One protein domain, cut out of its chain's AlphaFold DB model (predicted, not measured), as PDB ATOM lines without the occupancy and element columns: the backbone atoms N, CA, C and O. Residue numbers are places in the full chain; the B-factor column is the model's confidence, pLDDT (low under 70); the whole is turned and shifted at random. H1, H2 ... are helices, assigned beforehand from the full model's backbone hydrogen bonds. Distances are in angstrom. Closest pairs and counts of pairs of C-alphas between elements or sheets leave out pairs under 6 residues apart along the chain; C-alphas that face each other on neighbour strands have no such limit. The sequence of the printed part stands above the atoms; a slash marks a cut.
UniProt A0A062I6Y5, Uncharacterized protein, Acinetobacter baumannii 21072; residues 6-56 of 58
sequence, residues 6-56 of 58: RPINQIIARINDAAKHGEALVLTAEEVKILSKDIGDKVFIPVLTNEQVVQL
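Overview. This is residues 6 to 56 of the 58 residues of an uncharacterized protein of Acinetobacter baumannii 21072 (UniProt A0A062I6Y5). Two helices make a rough T, with H2 lying across the starting end of H1, and a short third helix, H3, is set off from both at the far end of an outstretched link, residues 41 to 49. Residues 22 to 28 fold back from the far end of H1 to the start of H2. The printed part has 51 residues, with three named helices in the order H1, H2, H3 and no named strand; its class is all helix. The whole is only just loose, close to extended, with a radius of gyration of the C-alphas of 14.3 A. The C-alphas span 38 by 25 by 17 A along their three main axes, an outline only just elongated.

Along the chain. Begin at Arg 6, one residue before H1. Find C-alpha 7 at (38.922, 5.731, 10.175); from there H1, residues 7 to 21, runs 21.6 A to C-alpha 21 at (19.662, 8.416, 0.874). It is the longest helix, with 15 residues. Go on to C-alpha 29 at (36.404, -6.762, 5.939), where H2 begins; it holds residues 29 to 40 and measures 13.8 A from first to last C-alpha. H3, residues 50 to 56, measures 10.2 A, and its last C-alpha, that of Leu 56, is at (23.851, 3.706, 34.712).

Arrangement. Look first at residues 7 to 11, the part of H1 that alone touches H2. There, 6 pairs of C-alphas of H1 and H2 are within 8 A, and the closest are those of Ile 8 and Ile 34, 6.6 A apart. The lines of H1 and H2 stand about perpendicular, at 87 degrees. Their centres are 13.5 A apart. Move on to H3 and you find that it touches no helix: H1 and H3 are apart, and H2 and H3 are apart too. In the backbones of H1, H2 and H3, every O i to N i+4 pair is within hydrogen-bond range.

Size, cuts and confidence. Measure the full reach from Thr 28 to Glu 51, whose C-alphas are the two farthest apart, at 39.1 A. The first and last printed C-alphas, those of Arg 6 and Leu 56, are 28.0 A apart. The printed part has no cut from residue 6 to residue 56. Seven residues lie between H1 and H2, a short link, and nine between H2 and H3, also a short link. In the B-factor column of this predicted model, the mean pLDDT of the printed part is 84.1, and no printed residue is under 70.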
ATOM      1  N   ARG A   6      39.931  10.135  11.809       80.88
ATOM      2  CA  ARG A   6      39.931   8.769  12.344       80.88
ATOM      3  C   ARG A   6      39.116   7.860  11.414       80.88
ATOM      4  O   ARG A   6      37.992   8.238  11.077       80.88
ATOM      5  N   PRO A   7      39.615   6.659  11.070       80.31
ATOM      6  CA  PRO A   7      38.922   5.731  10.175       80.31
ATOM      7  C   PRO A   7      37.467   5.459  10.575       80.31
ATOM      8  O   PRO A   7      36.579   5.499   9.732       80.31
ATOM      9  N   ILE A   8      37.187   5.299  11.873       83.56
ATOM     10  CA  ILE A   8      35.816   5.088  12.359       83.56
ATOM     11  C   ILE A   8      34.867   6.247  12.040       83.56
ATOM     12  O   ILE A   8      33.726   6.018  11.649       83.56
ATOM     13  N   ASN A   9      35.328   7.493  12.154       82.38
ATOM     14  CA  ASN A   9      34.474   8.654  11.917       82.38
ATOM     15  C   ASN A   9      34.112   8.782  10.432       82.38
ATOM     16  O   ASN A   9      33.008   9.204  10.103       82.38
ATOM     17  N   GLN A  10      35.007   8.349   9.542       85.38
ATOM     18  CA  GLN A  10      34.742   8.275   8.106       85.38
ATOM     19  C   GLN A  10      33.739   7.164   7.772       85.38
ATOM     20  O   GLN A  10      32.840   7.374   6.958       85.38
ATOM     21  N   ILE A  11      33.844   6.009   8.436       86.12
ATOM     22  CA  ILE A  11      32.892   4.904   8.274       86.12
ATOM     23  C   ILE A  11      31.498   5.318   8.773       86.12
ATOM     24  O   ILE A  11      30.517   5.133   8.057       86.12
ATOM     25  N   ILE A  12      31.401   5.954   9.947       86.31
ATOM     26  CA  ILE A  12      30.133   6.472  10.488       86.31
ATOM     27  C   ILE A  12      29.526   7.525   9.554       86.31
ATOM     28  O   ILE A  12      28.325   7.489   9.298       86.31
ATOM     29  N   ALA A  13      30.334   8.437   9.002       88.06
ATOM     30  CA  ALA A  13      29.850   9.431   8.046       88.06
ATOM     31  C   ALA A  13      29.249   8.777   6.791       88.06
ATOM     32  O   ALA A  13      28.161   9.165   6.373       88.06
ATOM     33  N   ARG A  14      29.903   7.744   6.241       88.62
ATOM     34  CA  ARG A  14      29.382   6.977   5.096       88.62
ATOM     35  C   ARG A  14      28.098   6.220   5.426       88.62
ATOM     36  O   ARG A  14      27.191   6.205   4.605       88.62
ATOM     37  N   ILE A  15      28.004   5.624   6.616       88.25
ATOM     38  CA  ILE A  15      26.773   4.967   7.084       88.25
ATOM     39  C   ILE A  15      25.629   5.983   7.178       88.25
ATOM     40  O   ILE A  15      24.540   5.716   6.678       88.25
ATOM     41  N   ASN A  16      25.874   7.154   7.773       88.56
ATOM     42  CA  ASN A  16      24.863   8.204   7.913       88.56
ATOM     43  C   ASN A  16      24.394   8.734   6.556       88.56
ATOM     44  O   ASN A  16      23.203   8.979   6.372       88.56
ATOM     45  N   ASP A  17      25.317   8.904   5.613       91.88
ATOM     46  CA  ASP A  17      24.996   9.382   4.274       91.88
ATOM     47  C   ASP A  17      24.185   8.348   3.481       91.88
ATOM     48  O   ASP A  17      23.121   8.678   2.958       91.88
ATOM     49  N   ALA A  18      24.600   7.077   3.490       91.00
ATOM     50  CA  ALA A  18      23.847   5.989   2.864       91.00
ATOM     51  C   ALA A  18      22.450   5.829   3.488       91.00
ATOM     52  O   ALA A  18      21.459   5.715   2.772       91.00
ATOM     53  N   ALA A  19      22.340   5.904   4.820       91.00
ATOM     54  CA  ALA A  19      21.058   5.837   5.519       91.00
ATOM     55  C   ALA A  19      20.128   7.004   5.153       91.00
ATOM     56  O   ALA A  19      18.924   6.806   4.994       91.00
ATOM     57  N   LYS A  20      20.676   8.212   4.982       94.00
ATOM     58  CA  LYS A  20      19.914   9.402   4.579       94.00
ATOM     59  C   LYS A  20      19.344   9.277   3.164       94.00
ATOM     60  O   LYS A  20      18.248   9.772   2.916       94.00
ATOM     61  N   HIS A  21      20.073   8.623   2.264       93.31
ATOM     62  CA  HIS A  21      19.662   8.416   0.874       93.31
ATOM     63  C   HIS A  21      18.953   7.067   0.639       93.31
ATOM     64  O   HIS A  21      18.442   6.830  -0.451       93.31
ATOM     65  N   GLY A  22      18.861   6.207   1.662       89.38
ATOM     66  CA  GLY A  22      18.240   4.881   1.562       89.38
ATOM     67  C   GLY A  22      19.056   3.883   0.734       89.38
ATOM     68  O   GLY A  22      18.493   2.955   0.155       89.38
ATOM     69  N   GLU A  23      20.369   4.079   0.650       91.56
ATOM     70  CA  GLU A  23      21.264   3.288  -0.187       91.56
ATOM     71  C   GLU A  23      21.852   2.093   0.570       91.56
ATOM     72  O   GLU A  23      22.161   2.155   1.763       91.56
ATOM     73  N   ALA A  24      22.047   0.985  -0.146       88.31
ATOM     74  CA  ALA A  24      22.767  -0.161   0.388       88.31
ATOM     75  C   ALA A  24      24.266   0.163   0.482       88.31
ATOM     76  O   ALA A  24      24.896   0.528  -0.509       88.31
ATOM     77  N   LEU A  25      24.852  -0.028   1.665       89.88
ATOM     78  CA  LEU A  25      26.280   0.168   1.895       89.88
ATOM     79  C   LEU A  25      26.978  -1.183   2.080       89.88
ATOM     80  O   LEU A  25      26.665  -1.931   3.005       89.88
ATOM     81  N   VAL A  26      27.961  -1.473   1.227       89.25
ATOM     82  CA  VAL A  26      28.865  -2.616   1.400       89.25
ATOM     83  C   VAL A  26      30.120  -2.142   2.124       89.25
ATOM     84  O   VAL A  26      30.797  -1.219   1.670       89.25
ATOM     85  N   LEU A  27      30.423  -2.779   3.254       86.50
ATOM     86  CA  LEU A  27      31.632  -2.533   4.034       86.50
ATOM     87  C   LEU A  27      32.690  -3.592   3.715       86.50
ATOM     88  O   LEU A  27      32.381  -4.772   3.545       86.50
ATOM     89  N   THR A  28      33.949  -3.175   3.662       89.50
ATOM     90  CA  THR A  28      35.091  -4.084   3.525       89.50
ATOM     91  C   THR A  28      35.362  -4.830   4.834       89.50
ATOM     92  O   THR A  28      34.994  -4.384   5.921       89.50
ATOM     93  N   ALA A  29      36.067  -5.964   4.757       88.88
ATOM     94  CA  ALA A  29      36.404  -6.762   5.939       88.88
ATOM     95  C   ALA A  29      37.214  -5.982   6.997       88.88
ATOM     96  O   ALA A  29      37.121  -6.267   8.190       88.88
ATOM     97  N   GLU A  30      38.007  -4.996   6.571       87.12
ATOM     98  CA  GLU A  30      38.783  -4.140   7.468       87.12
ATOM     99  C   GLU A  30      37.899  -3.113   8.188       87.12
ATOM    100  O   GLU A  30      37.982  -2.979   9.409       87.12
ATOM    101  N   GLU A  31      36.976  -2.467   7.473       84.88
ATOM    102  CA  GLU A  31      35.995  -1.548   8.064       84.88
ATOM    103  C   GLU A  31      35.082  -2.260   9.067       84.88
ATOM    104  O   GLU A  31      34.804  -1.721  10.139       84.88
ATOM    105  N   VAL A  32      34.680  -3.502   8.769       85.25
ATOM    106  CA  VAL A  32      33.901  -4.341   9.693       85.25
ATOM    107  C   VAL A  32      34.681  -4.622  10.979       85.25
ATOM    108  O   VAL A  32      34.112  -4.527  12.065       85.25
ATOM    109  N   LYS A  33      35.986  -4.912  10.902       86.62
ATOM    110  CA  LYS A  33      36.824  -5.109  12.100       86.62
ATOM    111  C   LYS A  33      36.953  -3.839  12.936       86.62
ATOM    112  O   LYS A  33      36.898  -3.920  14.162       86.62
ATOM    113  N   ILE A  34      37.118  -2.684  12.291       84.94
ATOM    114  CA  ILE A  34      37.204  -1.386  12.976       84.94
ATOM    115  C   ILE A  34      35.889  -1.091  13.707       84.94
ATOM    116  O   ILE A  34      35.908  -0.813  14.904       84.94
ATOM    117  N   LEU A  35      34.750  -1.245  13.024       83.00
ATOM    118  CA  LEU A  35      33.427  -1.098  13.638       83.00
ATOM    119  C   LEU A  35      33.226  -2.087  14.787       83.00
ATOM    120  O   LEU A  35      32.815  -1.683  15.867       83.00
ATOM    121  N   SER A  36      33.556  -3.364  14.602       84.50
ATOM    122  CA  SER A  36      33.394  -4.372  15.655       84.50
ATOM    123  C   SER A  36      34.218  -4.047  16.898       84.50
ATOM    124  O   SER A  36      33.734  -4.232  18.007       84.50
ATOM    125  N   LYS A  37      35.443  -3.538  16.735       83.62
ATOM    126  CA  LYS A  37      36.306  -3.170  17.862       83.62
ATOM    127  C   LYS A  37      35.753  -1.987  18.656       83.62
ATOM    128  O   LYS A  37      35.884  -1.947  19.875       83.62
ATOM    129  N   ASP A  38      35.172  -1.016  17.962       77.12
ATOM    130  CA  ASP A  38      34.736   0.226  18.587       77.12
ATOM    131  C   ASP A  38      33.273   0.193  19.039       77.12
ATOM    132  O   ASP A  38      32.950   0.833  20.035       77.12
ATOM    133  N   ILE A  39      32.376  -0.507  18.343       77.69
ATOM    134  CA  ILE A  39      30.937  -0.562  18.656       77.69
ATOM    135  C   ILE A  39      30.362  -1.979  18.748       77.69
ATOM    136  O   ILE A  39      29.235  -2.117  19.206       77.69
ATOM    137  N   GLY A  40      31.097  -3.019  18.341       74.31
ATOM    138  CA  GLY A  40      30.569  -4.389  18.269       74.31
ATOM    139  C   GLY A  40      30.133  -4.956  19.618       74.31
ATOM    140  O   GLY A  40      29.094  -5.602  19.693       74.31
ATOM    141  N   ASP A  41      30.863  -4.632  20.686       76.56
ATOM    142  CA  ASP A  41      30.538  -5.075  22.049       76.56
ATOM    143  C   ASP A  41      29.661  -4.067  22.814       76.56
ATOM    144  O   ASP A  41      29.431  -4.212  24.017       76.56
ATOM    145  N   LYS A  42      29.191  -3.001  22.152       76.38
ATOM    146  CA  LYS A  42      28.400  -1.949  22.798       76.38
ATOM    147  C   LYS A  42      26.913  -2.221  22.635       76.38
ATOM    148  O   LYS A  42      26.416  -2.478  21.544       76.38
ATOM    149  N   VAL A  43      26.189  -2.072  23.736       71.88
ATOM    150  CA  VAL A  43      24.727  -2.096  23.755       71.88
ATOM    151  C   VAL A  43      24.188  -0.671  23.735       71.88
ATOM    152  O   VAL A  43      24.716   0.221  24.400       71.88
ATOM    153  N   PHE A  44      23.132  -0.445  22.957       75.81
ATOM    154  CA  PHE A  44      22.416   0.823  22.978       75.81
ATOM    155  C   PHE A  44      21.456   0.843  24.171       75.81
ATOM    156  O   PHE A  44      20.548   0.015  24.244       75.81
ATOM    157  N   ILE A  45      21.652   1.787  25.094       79.12
ATOM    158  CA  ILE A  45      20.758   2.002  26.237       79.12
ATOM    159  C   ILE A  45      20.008   3.318  26.002       79.12
ATOM    160  O   ILE A  45      20.611   4.386  26.144       79.12
ATOM    161  N   PRO A  46      18.722   3.279  25.609       75.00
ATOM    162  CA  PRO A  46      17.939   4.492  25.450       75.00
ATOM    163  C   PRO A  46      17.694   5.136  26.817       75.00
ATOM    164  O   PRO A  46      17.144   4.513  27.724       75.00
ATOM    165  N   VAL A  47      18.079   6.402  26.938       81.31
ATOM    166  CA  VAL A  47      17.824   7.250  28.106       81.31
ATOM    167  C   VAL A  47      17.075   8.499  27.654       81.31
ATOM    168  O   VAL A  47      17.389   9.093  26.625       81.31
ATOM    169  N   LEU A  48      16.055   8.872  28.416       80.25
ATOM    170  CA  LEU A  48      15.218  10.045  28.199       80.25
ATOM    171  C   LEU A  48      15.758  11.271  28.943       80.25
ATOM    172  O   LEU A  48      15.572  12.393  28.479       80.25
ATOM    173  N   THR A  49      16.413  11.072  30.093       85.88
ATOM    174  CA  THR A  49      16.894  12.171  30.941       85.88
ATOM    175  C   THR A  49      18.331  11.965  31.414       85.88
ATOM    176  O   THR A  49      18.835  10.841  31.490       85.88
ATOM    177  N   ASN A  50      19.001  13.066  31.767       82.56
ATOM    178  CA  ASN A  50      20.374  13.030  32.280       82.56
ATOM    179  C   ASN A  50      20.469  12.264  33.609       82.56
ATOM    180  O   ASN A  50      21.482  11.625  33.886       82.56
ATOM    181  N   GLU A  51      19.409  12.269  34.417       84.38
ATOM    182  CA  GLU A  51      19.342  11.526  35.676       84.38
ATOM    183  C   GLU A  51      19.448  10.013  35.449       84.38
ATOM    184  O   GLU A  51      20.077   9.316  36.245       84.38
ATOM    185  N   GLN A  52      18.895   9.504  34.345       79.81
ATOM    186  CA  GLN A  52      19.000   8.089  33.981       79.81
ATOM    187  C   GLN A  52      20.431   7.712  33.584       79.81
ATOM    188  O   GLN A  52      20.877   6.612  33.900       79.81
ATOM    189  N   VAL A  53      21.188   8.633  32.975       82.81
ATOM    190  CA  VAL A  53      22.616   8.418  32.685       82.81
ATOM    191  C   VAL A  53      23.389   8.225  33.982       82.81
ATOM    192  O   VAL A  53      24.132   7.257  34.103       82.81
ATOM    193  N   VAL A  54      23.177   9.092  34.978       82.94
ATOM    194  CA  VAL A  54      23.865   9.016  36.280       82.94
ATOM    195  C   VAL A  54      23.577   7.695  37.006       82.94
ATOM    196  O   VAL A  54      24.446   7.183  37.707       82.94
ATOM    197  N   GLN A  55      22.386   7.117  36.831       76.31
ATOM    198  CA  GLN A  55      22.036   5.812  37.404       76.31
ATOM    199  C   GLN A  55      22.750   4.631  36.732       76.31
ATOM    200  O   GLN A  55      22.947   3.616  37.389       76.31
ATOM    201  N   LEU A  56      23.161   4.761  35.467       77.12
ATOM    202  CA  LEU A  56      23.851   3.706  34.712       77.12
ATOM    203  C   LEU A  56      25.365   3.651  34.969       77.12
ATOM    204  O   LEU A  56      26.009   2.686  34.569       77.12
TER     205      LEU A  56